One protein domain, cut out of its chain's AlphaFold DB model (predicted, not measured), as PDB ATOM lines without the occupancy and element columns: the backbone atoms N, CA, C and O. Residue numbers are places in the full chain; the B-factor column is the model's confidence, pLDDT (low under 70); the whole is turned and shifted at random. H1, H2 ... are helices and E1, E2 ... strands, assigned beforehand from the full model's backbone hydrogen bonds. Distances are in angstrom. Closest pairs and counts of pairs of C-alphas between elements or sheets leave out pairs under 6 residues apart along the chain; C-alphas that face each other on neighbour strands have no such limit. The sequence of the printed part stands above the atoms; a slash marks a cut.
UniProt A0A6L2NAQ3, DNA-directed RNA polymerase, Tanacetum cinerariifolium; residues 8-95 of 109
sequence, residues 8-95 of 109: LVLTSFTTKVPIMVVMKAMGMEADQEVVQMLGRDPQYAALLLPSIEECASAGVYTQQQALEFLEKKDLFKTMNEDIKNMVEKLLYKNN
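AT A GLANCE: This is residues 8 to 95 of the 109 residues of the protein "DNA-directed RNA polymerase" of Tanacetum cinerariifolium (UniProt A0A6L2NAQ3). Look for a small body, with H1 between the strand hairpin E1-E2, H3 and the beginning of H4, and H2 folded against H3; residues 78 to 95, mostly H4, stick out as a long arm. The 88 printed residues run E1 E2 H1 H2 H3 H4, mostly helix, with one antiparallel sheet. The whole is only just loose, close to extended: radius of gyration of the C-alphas 17.8 A, spans 65 by 24 by 22 A.

HOW THE PARTS SIT: Start at the hairpin of E1, residues 8 to 10, and E2, residues 13 to 18, where N 8 and O 17 are within hydrogen-bond range at 2.9 A. H1, residues 19 to 25, touches H3, residues 42 to 58, with residues 48 to 55 of H3 alone, closest C-alphas Met 20 and Ser 51, 5.8 A, at a steep tilt of 60 degrees. Residues 63 to 67 alone of H4, residues 63 to 93, touch H1, closest C-alphas Gln 63 and Ala 25, 4.6 A. H2, residues 31 to 38, forms a helical hairpin with H3, closest C-alphas Val 35 and Ala 45, 5.8 A. Every O i to N i+4 pair is within range in H1 and H2, 11 of 13 in H3, 26 of 27 in H4.

IN THESE COORDINATES: Find C-alpha 63 at (-34.626, 29.092, -34.113); H4 runs 45.7 A to C-alpha 93 at (-46.946, 28.732, -78.078). H3, 24.5 A, has a kink of 40 degrees near residue 49.

THE WHOLE: The printed part has no cut, and its links are tight. Confidence is under 70 at residues 12 to 14, 75 to 79 and 92 to 95.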
ATOM      1  N   LEU A   8     -33.823  43.937 -43.041       77.94
ATOM      2  CA  LEU A   8     -32.633  43.531 -43.768       77.94
ATOM      3  C   LEU A   8     -32.975  43.221 -45.224       77.94
ATOM      4  O   LEU A   8     -33.990  42.584 -45.521       77.94
ATOM      5  N   VAL A   9     -32.094  43.661 -46.119       76.94
ATOM      6  CA  VAL A   9     -32.022  43.202 -47.506       76.94
ATOM      7  C   VAL A   9     -30.711  42.444 -47.626       76.94
ATOM      8  O   VAL A   9     -29.647  42.998 -47.362       76.94
ATOM      9  N   LEU A  10     -30.792  41.169 -47.975       70.44
ATOM     10  CA  LEU A  10     -29.646  40.275 -48.078       70.44
ATOM     11  C   LEU A  10     -29.534  39.817 -49.529       70.44
ATOM     12  O   LEU A  10     -30.551  39.560 -50.157       70.44
ATOM     13  N   THR A  11     -28.325  39.658 -50.064       73.56
ATOM     14  CA  THR A  11     -28.137  39.227 -51.464       73.56
ATOM     15  C   THR A  11     -28.811  37.883 -51.760       73.56
ATOM     16  O   THR A  11     -29.333  37.684 -52.852       73.56
ATOM     17  N   SER A  12     -28.844  36.985 -50.773       67.88
ATOM     18  CA  SER A  12     -29.497  35.678 -50.883       67.88
ATOM     19  C   SER A  12     -31.027  35.743 -50.819       67.88
ATOM     20  O   SER A  12     -31.682  34.832 -51.307       67.88
ATOM     21  N   PHE A  13     -31.604  36.815 -50.260       68.56
ATOM     22  CA  PHE A  13     -33.048  36.969 -50.068       68.56
ATOM     23  C   PHE A  13     -33.578  38.122 -50.925       68.56
ATOM     24  O   PHE A  13     -33.234  39.285 -50.729       68.56
ATOM     25  N   THR A  14     -34.497  37.856 -51.852       63.44
ATOM     26  CA  THR A  14     -35.023  38.928 -52.726       63.44
ATOM     27  C   THR A  14     -36.052  39.834 -52.034       63.44
ATOM     28  O   THR A  14     -36.503  40.821 -52.609       63.44
ATOM     29  N   THR A  15     -36.453  39.516 -50.800       72.38
ATOM     30  CA  THR A  15     -37.465  40.269 -50.048       72.38
ATOM     31  C   THR A  15     -36.902  40.811 -48.742       72.38
ATOM     32  O   THR A  15     -36.001  40.232 -48.144       72.38
ATOM     33  N   LYS A  16     -37.462  41.932 -48.276       79.56
ATOM     34  CA  LYS A  16     -37.133  42.500 -46.965       79.56
ATOM     35  C   LYS A  16     -37.534  41.521 -45.862       79.56
ATOM     36  O   LYS A  16     -38.697  41.106 -45.801       79.56
ATOM     37  N   VAL A  17     -36.600  41.183 -44.979       84.88
ATOM     38  CA  VAL A  17     -36.826  40.291 -43.831       84.88
ATOM     39  C   VAL A  17     -36.697  41.092 -42.530       84.88
ATOM     40  O   VAL A  17     -35.802  41.938 -42.435       84.88
ATOM     41  N   PRO A  18     -37.575  40.882 -41.530       88.94
ATOM     42  CA  PRO A  18     -37.447  41.552 -40.238       88.94
ATOM     43  C   PRO A  18     -36.161  41.123 -39.534       88.94
ATOM     44  O   PRO A  18     -35.841  39.933 -39.493       88.94
ATOM     45  N   ILE A  19     -35.445  42.083 -38.947       90.19
ATOM     46  CA  ILE A  19     -34.162  41.819 -38.278       90.19
ATOM     47  C   ILE A  19     -34.301  40.775 -37.159       90.19
ATOM     48  O   ILE A  19     -33.451  39.899 -37.026       90.19
ATOM     49  N   MET A  20     -35.411  40.804 -36.415       91.38
ATOM     50  CA  MET A  20     -35.668  39.871 -35.314       91.38
ATOM     51  C   MET A  20     -35.785  38.412 -35.769       91.38
ATOM     52  O   MET A  20     -35.314  37.526 -35.063       91.38
ATOM     53  N   VAL A  21     -36.357  38.144 -36.948       91.75
ATOM     54  CA  VAL A  21     -36.443  36.773 -37.491       91.75
ATOM     55  C   VAL A  21     -35.043  36.227 -37.757       91.75
ATOM     56  O   VAL A  21     -34.742  35.086 -37.420       91.75
ATOM     57  N   VAL A  22     -34.167  37.059 -38.321       90.38
ATOM     58  CA  VAL A  22     -32.783  36.672 -38.615       90.38
ATOM     59  C   VAL A  22     -32.007  36.419 -37.323       90.38
ATOM     60  O   VAL A  22     -31.331  35.401 -37.219       90.38
ATOM     61  N   MET A  23     -32.164  37.278 -36.312       91.50
ATOM     62  CA  MET A  23     -31.534  37.078 -34.999       91.50
ATOM     63  C   MET A  23     -31.952  35.745 -34.361       91.50
ATOM     64  O   MET A  23     -31.096  34.986 -33.905       91.50
ATOM     65  N   LYS A  24     -33.246  35.401 -34.415       92.88
ATOM     66  CA  LYS A  24     -33.749  34.108 -33.925       92.88
ATOM     67  C   LYS A  24     -33.176  32.929 -34.714       92.88
ATOM     68  O   LYS A  24     -32.749  31.949 -34.111       92.88
ATOM     69  N   ALA A  25     -33.079  33.031 -36.043       91.81
ATOM     70  CA  ALA A  25     -32.456  32.000 -36.881       91.81
ATOM     71  C   ALA A  25     -30.962  31.789 -36.559       91.81
ATOM     72  O   ALA A  25     -30.453  30.670 -36.653       91.81
ATOM     73  N   MET A  26     -30.268  32.841 -36.114       90.62
ATOM     74  CA  MET A  26     -28.879  32.778 -35.641       90.62
ATOM     75  C   MET A  26     -28.729  32.174 -34.232       90.62
ATOM     76  O   MET A  26     -27.605  32.039 -33.756       90.62
ATOM     77  N   GLY A  27     -29.828  31.784 -33.577       89.38
ATOM     78  CA  GLY A  27     -29.832  31.184 -32.239       89.38
ATOM     79  C   GLY A  27     -30.083  32.178 -31.103       89.38
ATOM     80  O   GLY A  27     -30.041  31.786 -29.940       89.38
ATOM     81  N   MET A  28     -30.365  33.447 -31.414       91.31
ATOM     82  CA  MET A  28     -30.710  34.466 -30.418       91.31
ATOM     83  C   MET A  28     -32.225  34.570 -30.282       91.31
ATOM     84  O   MET A  28     -32.878  35.424 -30.886       91.31
ATOM     85  N   GLU A  29     -32.796  33.634 -29.529       91.00
ATOM     86  CA  GLU A  29     -34.247  33.489 -29.405       91.00
ATOM     87  C   GLU A  29     -34.870  34.538 -28.480       91.00
ATOM     88  O   GLU A  29     -35.990  34.990 -28.731       91.00
ATOM     89  N   ALA A  30     -34.154  34.961 -27.435       92.19
ATOM     90  CA  ALA A  30     -34.679  35.891 -26.450       92.19
ATOM     91  C   ALA A  30     -34.612  37.341 -26.950       92.19
ATOM     92  O   ALA A  30     -33.537  37.918 -27.121       92.19
ATOM     93  N   ASP A  31     -35.776  37.977 -27.098       89.94
ATOM     94  CA  ASP A  31     -35.869  39.372 -27.551       89.94
ATOM     95  C   ASP A  31     -35.087  40.324 -26.632       89.94
ATOM     96  O   ASP A  31     -34.470  41.283 -27.093       89.94
ATOM     97  N   GLN A  32     -35.056  40.023 -25.330       88.94
ATOM     98  CA  GLN A  32     -34.295  40.789 -24.349       88.94
ATOM     99  C   GLN A  32     -32.784  40.741 -24.617       88.94
ATOM    100  O   GLN A  32     -32.129  41.769 -24.469       88.94
ATOM    101  N   GLU A  33     -32.226  39.602 -25.034       90.31
ATOM    102  CA  GLU A  33     -30.799  39.494 -25.374       90.31
ATOM    103  C   GLU A  33     -30.471  40.376 -26.577       90.31
ATOM    104  O   GLU A  33     -29.506  41.139 -26.545       90.31
ATOM    105  N   VAL A  34     -31.329  40.343 -27.601       88.62
ATOM    106  CA  VAL A  34     -31.173  41.168 -28.804       88.62
ATOM    107  C   VAL A  34     -31.230  42.657 -28.471       88.62
ATOM    108  O   VAL A  34     -30.373  43.417 -28.918       88.62
ATOM    109  N   VAL A  35     -32.184  43.079 -27.640       88.94
ATOM    110  CA  VAL A  35     -32.293  44.478 -27.198       88.94
ATOM    111  C   VAL A  35     -31.070  44.896 -26.375       88.94
ATOM    112  O   VAL A  35     -30.516  45.967 -26.612       88.94
ATOM    113  N   GLN A  36     -30.607  44.052 -25.447       87.81
ATOM    114  CA  GLN A  36     -29.447  44.357 -24.600       87.81
ATOM    115  C   GLN A  36     -28.141  44.468 -25.395       87.81
ATOM    116  O   GLN A  36     -27.280  45.271 -25.034       87.81
ATOM    117  N   MET A  37     -27.994  43.716 -26.490       86.44
ATOM    118  CA  MET A  37     -26.844  43.846 -27.390       86.44
ATOM    119  C   MET A  37     -26.797  45.189 -28.124       86.44
ATOM    120  O   MET A  37     -25.705  45.686 -28.391       86.44
ATOM    121  N   LEU A  38     -27.952  45.776 -28.462       84.94
ATOM    122  CA  LEU A  38     -27.995  47.083 -29.128       84.94
ATOM    123  C   LEU A  38     -27.599  48.227 -28.189       84.94
ATOM    124  O   LEU A  38     -27.067  49.239 -28.639       84.94
ATOM    125  N   GLY A  39     -27.838  48.061 -26.889       84.62
ATOM    126  CA  GLY A  39     -27.418  48.997 -25.857       84.62
ATOM    127  C   GLY A  39     -28.473  49.202 -24.774       84.62
ATOM    128  O   GLY A  39     -29.559  48.633 -24.800       84.62
ATOM    129  N   ARG A  40     -28.141  50.049 -23.795       80.94
ATOM    130  CA  ARG A  40     -29.016  50.356 -22.647       80.94
ATOM    131  C   ARG A  40     -29.994  51.505 -22.903       80.94
ATOM    132  O   ARG A  40     -30.799  51.800 -22.025       80.94
ATOM    133  N   ASP A  41     -29.902  52.172 -24.054       86.62
ATOM    134  CA  ASP A  41     -30.813  53.265 -24.395       86.62
ATOM    135  C   ASP A  41     -32.194  52.696 -24.790       86.62
ATOM    136  O   ASP A  41     -32.277  51.896 -25.729       86.62
ATOM    137  N   PRO A  42     -33.286  53.102 -24.112       82.62
ATOM    138  CA  PRO A  42     -34.644  52.655 -24.429       82.62
ATOM    139  C   PRO A  42     -35.080  52.922 -25.876       82.62
ATOM    140  O   PRO A  42     -35.970  52.240 -26.385       82.62
ATOM    141  N   GLN A  43     -34.461  53.889 -26.559       85.19
ATOM    142  CA  GLN A  43     -34.775  54.224 -27.947       85.19
ATOM    143  C   GLN A  43     -34.504  53.055 -28.904       85.19
ATOM    144  O   GLN A  43     -35.269  52.840 -29.842       85.19
ATOM    145  N   TYR A  44     -33.479  52.237 -28.645       82.31
ATOM    146  CA  TYR A  44     -33.187  51.070 -29.484       82.31
ATOM    147  C   TYR A  44     -34.260  49.982 -29.369       82.31
ATOM    148  O   TYR A  44     -34.603  49.344 -30.364       82.31
ATOM    149  N   ALA A  45     -34.845  49.812 -28.179       81.06
ATOM    150  CA  ALA A  45     -35.966  48.897 -27.986       81.06
ATOM    151  C   ALA A  45     -37.198  49.351 -28.786       81.06
ATOM    152  O   ALA A  45     -37.864  48.527 -29.412       81.06
ATOM    153  N   ALA A  46     -37.459  50.663 -28.828       85.62
ATOM    154  CA  ALA A  46     -38.560  51.228 -29.606       85.62
ATOM    155  C   ALA A  46     -38.405  50.967 -31.116       85.62
ATOM    156  O   ALA A  46     -39.389  50.661 -31.785       85.62
ATOM    157  N   LEU A  47     -37.174  51.009 -31.636       84.88
ATOM    158  CA  LEU A  47     -36.883  50.720 -33.046       84.88
ATOM    159  C   LEU A  47     -37.045  49.235 -33.412       84.88
ATOM    160  O   LEU A  47     -37.404  48.905 -34.544       84.88
ATOM    161  N   LEU A  48     -36.781  48.326 -32.469       86.81
ATOM    162  CA  LEU A  48     -36.978  46.888 -32.671       86.81
ATOM    163  C   LEU A  48     -38.434  46.452 -32.507       86.81
ATOM    164  O   LEU A  48     -38.823  45.434 -33.086       86.81
ATOM    165  N   LEU A  49     -39.238  47.216 -31.766       88.12
ATOM    166  CA  LEU A  49     -40.618  46.874 -31.426       88.12
ATOM    167  C   LEU A  49     -41.463  46.439 -32.641       88.12
ATOM    168  O   LEU A  49     -42.082  45.379 -32.560       88.12
ATOM    169  N   PRO A  50     -41.430  47.125 -33.806       89.94
ATOM    170  CA  PRO A  50     -42.192  46.693 -34.981       89.94
ATOM    171  C   PRO A  50     -41.755  45.327 -35.528       89.94
ATOM    172  O   PRO A  50     -42.580  44.576 -36.045       89.94
ATOM    173  N   SER A  51     -40.464  44.994 -35.420       89.88
ATOM    174  CA  SER A  51     -39.946  43.686 -35.842       89.88
ATOM    175  C   SER A  51     -40.318  42.582 -34.852       89.88
ATOM    176  O   SER A  51     -40.564  41.455 -35.269       89.88
ATOM    177  N   ILE A  52     -40.385  42.901 -33.555       89.75
ATOM    178  CA  ILE A  52     -40.842  41.977 -32.506       89.75
ATOM    179  C   ILE A  52     -42.340  41.681 -32.679       89.75
ATOM    180  O   ILE A  52     -42.739  40.517 -32.678       89.75
ATOM    181  N   GLU A  53     -43.163  42.712 -32.900       91.25
ATOM    182  CA  GLU A  53     -44.603  42.569 -33.177       91.25
ATOM    183  C   GLU A  53     -44.868  41.664 -34.387       91.25
ATOM    184  O   GLU A  53     -45.784  40.840 -34.375       91.25
ATOM    185  N   GLU A  54     -44.062  41.800 -35.439       89.19
ATOM    186  CA  GLU A  54     -44.184  40.980 -36.639       89.19
ATOM    187  C   GLU A  54     -43.762  39.530 -36.399       89.19
ATOM    188  O   GLU A  54     -44.458  38.630 -36.862       89.19
ATOM    189  N   CYS A  55     -42.691  39.284 -35.635       89.81
ATOM    190  CA  CYS A  55     -42.326  37.929 -35.212       89.81
ATOM    191  C   CYS A  55     -43.453  37.271 -34.408       89.81
ATOM    192  O   CYS A  55     -43.805  36.126 -34.679       89.81
ATOM    193  N   ALA A  56     -44.052  38.007 -33.465       89.75
ATOM    194  CA  ALA A  56     -45.167  37.513 -32.665       89.75
ATOM    195  C   ALA A  56     -46.404  37.224 -33.531       89.75
ATOM    196  O   ALA A  56     -47.026  36.176 -33.396       89.75
ATOM    197  N   SER A  57     -46.718  38.115 -34.476       90.56
ATOM    198  CA  SER A  57     -47.833  37.932 -35.416       90.56
ATOM    199  C   SER A  57     -47.609  36.752 -36.370       90.56
ATOM    200  O   SER A  57     -48.563  36.090 -36.768       90.56
ATOM    201  N   ALA A  58     -46.352  36.478 -36.729       87.62
ATOM    202  CA  ALA A  58     -45.954  35.349 -37.566       87.62
ATOM    203  C   ALA A  58     -45.771  34.034 -36.782       87.62
ATOM    204  O   ALA A  58     -45.551  32.994 -37.402       87.62
ATOM    205  N   GLY A  59     -45.848  34.060 -35.446       90.75
ATOM    206  CA  GLY A  59     -45.645  32.887 -34.592       90.75
ATOM    207  C   GLY A  59     -44.199  32.379 -34.552       90.75
ATOM    208  O   GLY A  59     -43.982  31.184 -34.365       90.75
ATOM    209  N   VAL A  60     -43.215  33.260 -34.759       93.81
ATOM    210  CA  VAL A  60     -41.787  32.911 -34.807       93.81
ATOM    211  C   VAL A  60     -41.121  33.237 -33.471       93.81
ATOM    212  O   VAL A  60     -40.786  34.392 -33.194       93.81
ATOM    213  N   TYR A  61     -40.887  32.208 -32.661       91.69
ATOM    214  CA  TYR A  61     -40.266  32.333 -31.338       91.69
ATOM    215  C   TYR A  61     -38.967  31.543 -31.211       91.69
ATOM    216  O   TYR A  61     -38.071  31.993 -30.501       91.69
ATOM    217  N   THR A  62     -38.847  30.420 -31.918       94.06
ATOM    218  CA  THR A  62     -37.670  29.544 -31.864       94.06
ATOM    219  C   THR A  62     -36.800  29.663 -33.110       94.06
ATOM    220  O   THR A  62     -37.234  30.137 -34.165       94.06
ATOM    221  N   GLN A  63     -35.570  29.169 -33.010       94.62
ATOM    222  CA  GLN A  63     -34.626  29.092 -34.113       94.62
ATOM    223  C   GLN A  63     -35.186  28.268 -35.274       94.62
ATOM    224  O   GLN A  63     -35.122  28.701 -36.423       94.62
ATOM    225  N   GLN A  64     -35.777  27.105 -34.987       93.69
ATOM    226  CA  GLN A  64     -36.352  26.238 -36.020       93.69
ATOM    227  C   GLN A  64     -37.507  26.922 -36.757       93.69
ATOM    228  O   GLN A  64     -37.555  26.885 -37.983       93.69
ATOM    229  N   GLN A  65     -38.393  27.608 -36.028       93.00
ATOM    230  CA  GLN A  65     -39.493  28.369 -36.627       93.00
ATOM    231  C   GLN A  65     -38.977  29.526 -37.484       93.00
ATOM    232  O   GLN A  65     -39.539  29.814 -38.538       93.00
ATOM    233  N   ALA A  66     -37.905  30.187 -37.047       91.81
ATOM    234  CA  ALA A  66     -37.293  31.268 -37.802       91.81
ATOM    235  C   ALA A  66     -36.671  30.762 -39.108       91.81
ATOM    236  O   ALA A  66     -36.895  31.363 -40.157       91.81
ATOM    237  N   LEU A  67     -35.951  29.638 -39.068       90.31
ATOM    238  CA  LEU A  67     -35.403  28.992 -40.262       90.31
ATOM    239  C   LEU A  67     -36.517  28.558 -41.223       90.31
ATOM    240  O   LEU A  67     -36.476  28.913 -42.397       90.31
ATOM    241  N   GLU A  68     -37.563  27.899 -40.719       91.19
ATOM    242  CA  GLU A  68     -38.708  27.475 -41.532       91.19
ATOM    243  C   GLU A  68     -39.449  28.674 -42.153       91.19
ATOM    244  O   GLU A  68     -39.893  28.624 -43.302       91.19
ATOM    245  N   PHE A  69     -39.567  29.787 -41.422       89.31
ATOM    246  CA  PHE A  69     -40.150  31.022 -41.941       89.31
ATOM    247  C   PHE A  69     -39.327  31.597 -43.101       89.31
ATOM    248  O   PHE A  69     -39.900  32.026 -44.106       89.31
ATOM    249  N   LEU A  70     -37.995  31.599 -42.980       86.38
ATOM    250  CA  LEU A  70     -37.086  32.059 -44.034       86.38
ATOM    251  C   LEU A  70     -37.169  31.155 -45.270       86.38
ATOM    252  O   LEU A  70     -37.372  31.660 -46.374       86.38
ATOM    253  N   GLU A  71     -37.117  29.836 -45.077       84.75
ATOM    254  CA  GLU A  71     -37.231  28.847 -46.155       84.75
ATOM    255  C   GLU A  71     -38.556  28.970 -46.908       84.75
ATOM    256  O   GLU A  71     -38.571  29.020 -48.138       84.75
ATOM    257  N   LYS A  72     -39.682  29.084 -46.190       83.31
ATOM    258  CA  LYS A  72     -40.998  29.291 -46.812       83.31
ATOM    259  C   LYS A  72     -41.006  30.558 -47.651       83.31
ATOM    260  O   LYS A  72     -41.505  30.543 -48.774       83.31
ATOM    261  N   LYS A  73     -40.457  31.655 -47.128       78.56
ATOM    262  CA  LYS A  73     -40.467  32.951 -47.812       78.56
ATOM    263  C   LYS A  73     -39.675  32.926 -49.123       78.56
ATOM    264  O   LYS A  73     -40.127  33.528 -50.098       78.56
ATOM    265  N   ASP A  74     -38.566  32.194 -49.169       71.88
ATOM    266  CA  ASP A  74     -37.803  31.974 -50.402       71.88
ATOM    267  C   ASP A  74     -38.488  30.976 -51.343       71.88
ATOM    268  O   ASP A  74     -38.571  31.216 -52.550       71.88
ATOM    269  N   LEU A  75     -39.070  29.900 -50.808       62.19
ATOM    270  CA  LEU A  75     -39.767  28.885 -51.600       62.19
ATOM    271  C   LEU A  75     -40.999  29.456 -52.315       62.19
ATOM    272  O   LEU A  75     -41.192  29.211 -53.508       62.19
ATOM    273  N   PHE A  76     -41.797  30.286 -51.632       62.34
ATOM    274  CA  PHE A  76     -42.930  30.989 -52.247       62.34
ATOM    275  C   PHE A  76     -42.491  31.898 -53.399       62.34
ATOM    276  O   PHE A  76     -43.259  32.115 -54.340       62.34
ATOM    277  N   LYS A  77     -41.262  32.425 -53.367       67.31
ATOM    278  CA  LYS A  77     -40.732  33.221 -54.471       67.31
ATOM    279  C   LYS A  77     -40.379  32.353 -55.676       67.31
ATOM    280  O   LYS A  77     -40.832  32.676 -56.772       67.31
ATOM    281  N   THR A  78     -39.642  31.260 -55.480       68.12
ATOM    282  CA  THR A  78     -39.281  30.337 -56.570       68.12
ATOM    283  C   THR A  78     -40.529  29.781 -57.254       68.12
ATOM    284  O   THR A  78     -40.639  29.852 -58.474       68.12
ATOM    285  N   MET A  79     -41.537  29.367 -56.479       68.62
ATOM    286  CA  MET A  79     -42.808  28.890 -57.037       68.62
ATOM    287  C   MET A  79     -43.517  29.959 -57.887       68.62
ATOM    288  O   MET A  79     -44.048  29.653 -58.954       68.62
ATOM    289  N   ASN A  80     -43.510  31.220 -57.447       72.44
ATOM    290  CA  ASN A  80     -44.115  32.318 -58.204       72.44
ATOM    291  C   ASN A  80     -43.349  32.642 -59.500       72.44
ATOM    292  O   ASN A  80     -43.975  33.004 -60.500       72.44
ATOM    293  N   GLU A  81     -42.019  32.534 -59.505       77.50
ATOM    294  CA  GLU A  81     -41.208  32.700 -60.718       77.50
ATOM    295  C   GLU A  81     -41.418  31.536 -61.699       77.50
ATOM    296  O   GLU A  81     -41.628  31.772 -62.890       77.50
ATOM    297  N   ASP A  82     -41.485  30.298 -61.209       80.12
ATOM    298  CA  ASP A  82     -41.733  29.113 -62.033       80.12
ATOM    299  C   ASP A  82     -43.111  29.141 -62.705       80.12
ATOM    300  O   ASP A  82     -43.227  28.848 -63.899       80.12
ATOM    301  N   ILE A  83     -44.155  29.559 -61.979       82.12
ATOM    302  CA  ILE A  83     -45.504  29.729 -62.538       82.12
ATOM    303  C   ILE A  83     -45.499  30.797 -63.634       82.12
ATOM    304  O   ILE A  83     -46.048  30.561 -64.712       82.12
ATOM    305  N   LYS A  84     -44.859  31.952 -63.405       80.81
ATOM    306  CA  LYS A  84     -44.744  33.009 -64.425       80.81
ATOM    307  C   LYS A  84     -44.040  32.499 -65.680       80.81
ATOM    308  O   LYS A  84     -44.574  32.655 -66.776       80.81
ATOM    309  N   ASN A  85     -42.910  31.818 -65.507       83.44
ATOM    310  CA  ASN A  85     -42.145  31.232 -66.605       83.44
ATOM    311  C   ASN A  85     -42.959  30.172 -67.370       83.44
ATOM    312  O   ASN A  85     -42.838  30.048 -68.591       83.44
ATOM    313  N   MET A  86     -43.798  29.395 -66.678       82.75
ATOM    314  CA  MET A  86     -44.684  28.414 -67.307       82.75
ATOM    315  C   MET A  86     -45.812  29.088 -68.099       82.75
ATOM    316  O   MET A  86     -46.052  28.716 -69.248       82.75
ATOM    317  N   VAL A  87     -46.471  30.097 -67.523       83.19
ATOM    318  CA  VAL A  87     -47.534  30.869 -68.188       83.19
ATOM    319  C   VAL A  87     -46.999  31.573 -69.434       83.19
ATOM    320  O   VAL A  87     -47.625  31.497 -70.489       83.19
ATOM    321  N   GLU A  88     -45.818  32.185 -69.367       80.88
ATOM    322  CA  GLU A  88     -45.188  32.843 -70.516       80.88
ATOM    323  C   GLU A  88     -44.895  31.854 -71.657       80.88
ATOM    324  O   GLU A  88     -45.220  32.118 -72.817       80.88
ATOM    325  N   LYS A  89     -44.379  30.659 -71.334       82.12
ATOM    326  CA  LYS A  89     -44.170  29.581 -72.319       82.12
ATOM    327  C   LYS A  89     -45.477  29.119 -72.969       82.12
ATOM    328  O   LYS A  89     -45.480  28.804 -74.164       82.12
ATOM    329  N   LEU A  90     -46.571  29.057 -72.207       80.31
ATOM    330  CA  LEU A  90     -47.895  28.678 -72.711       80.31
ATOM    331  C   LEU A  90     -48.486  29.762 -73.620       80.31
ATOM    332  O   LEU A  90     -48.959  29.448 -74.714       80.31
ATOM    333  N   LEU A  91     -48.401  31.032 -73.217       74.81
ATOM    334  CA  LEU A  91     -48.871  32.165 -74.017       74.81
ATOM    335  C   LEU A  91     -48.069  32.318 -75.321       74.81
ATOM    336  O   LEU A  91     -48.658  32.589 -76.366       74.81
ATOM    337  N   TYR A  92     -46.755  32.060 -75.308       64.25
ATOM    338  CA  TYR A  92     -45.917  32.136 -76.512       64.25
ATOM    339  C   TYR A  92     -46.240  31.046 -77.556       64.25
ATOM    340  O   TYR A  92     -46.173  31.302 -78.760       64.25
ATOM    341  N   LYS A  93     -46.616  29.827 -77.139       58.69
ATOM    342  CA  LYS A  93     -46.946  28.732 -78.078       58.69
ATOM    343  C   LYS A  93     -48.327  28.866 -78.724       58.69
ATOM    344  O   LYS A  93     -48.494  28.413 -79.854       58.69
ATOM    345  N   ASN A  94     -49.289  29.493 -78.051       55.69
ATOM    346  CA  ASN A  94     -50.682  29.515 -78.505       55.69
ATOM    347  C   ASN A  94     -50.950  30.477 -79.684       55.69
ATOM    348  O   ASN A  94     -52.038  30.464 -80.245       55.69
ATOM    349  N   ASN A  95     -49.964  31.289 -80.094       54.66
ATOM    350  CA  ASN A  95     -50.132  32.310 -81.138       54.66
ATOM    351  C   ASN A  95     -49.395  32.011 -82.465       54.66
ATOM    352  O   ASN A  95     -49.210  32.908 -83.283       54.66
TER     353      ASN A  95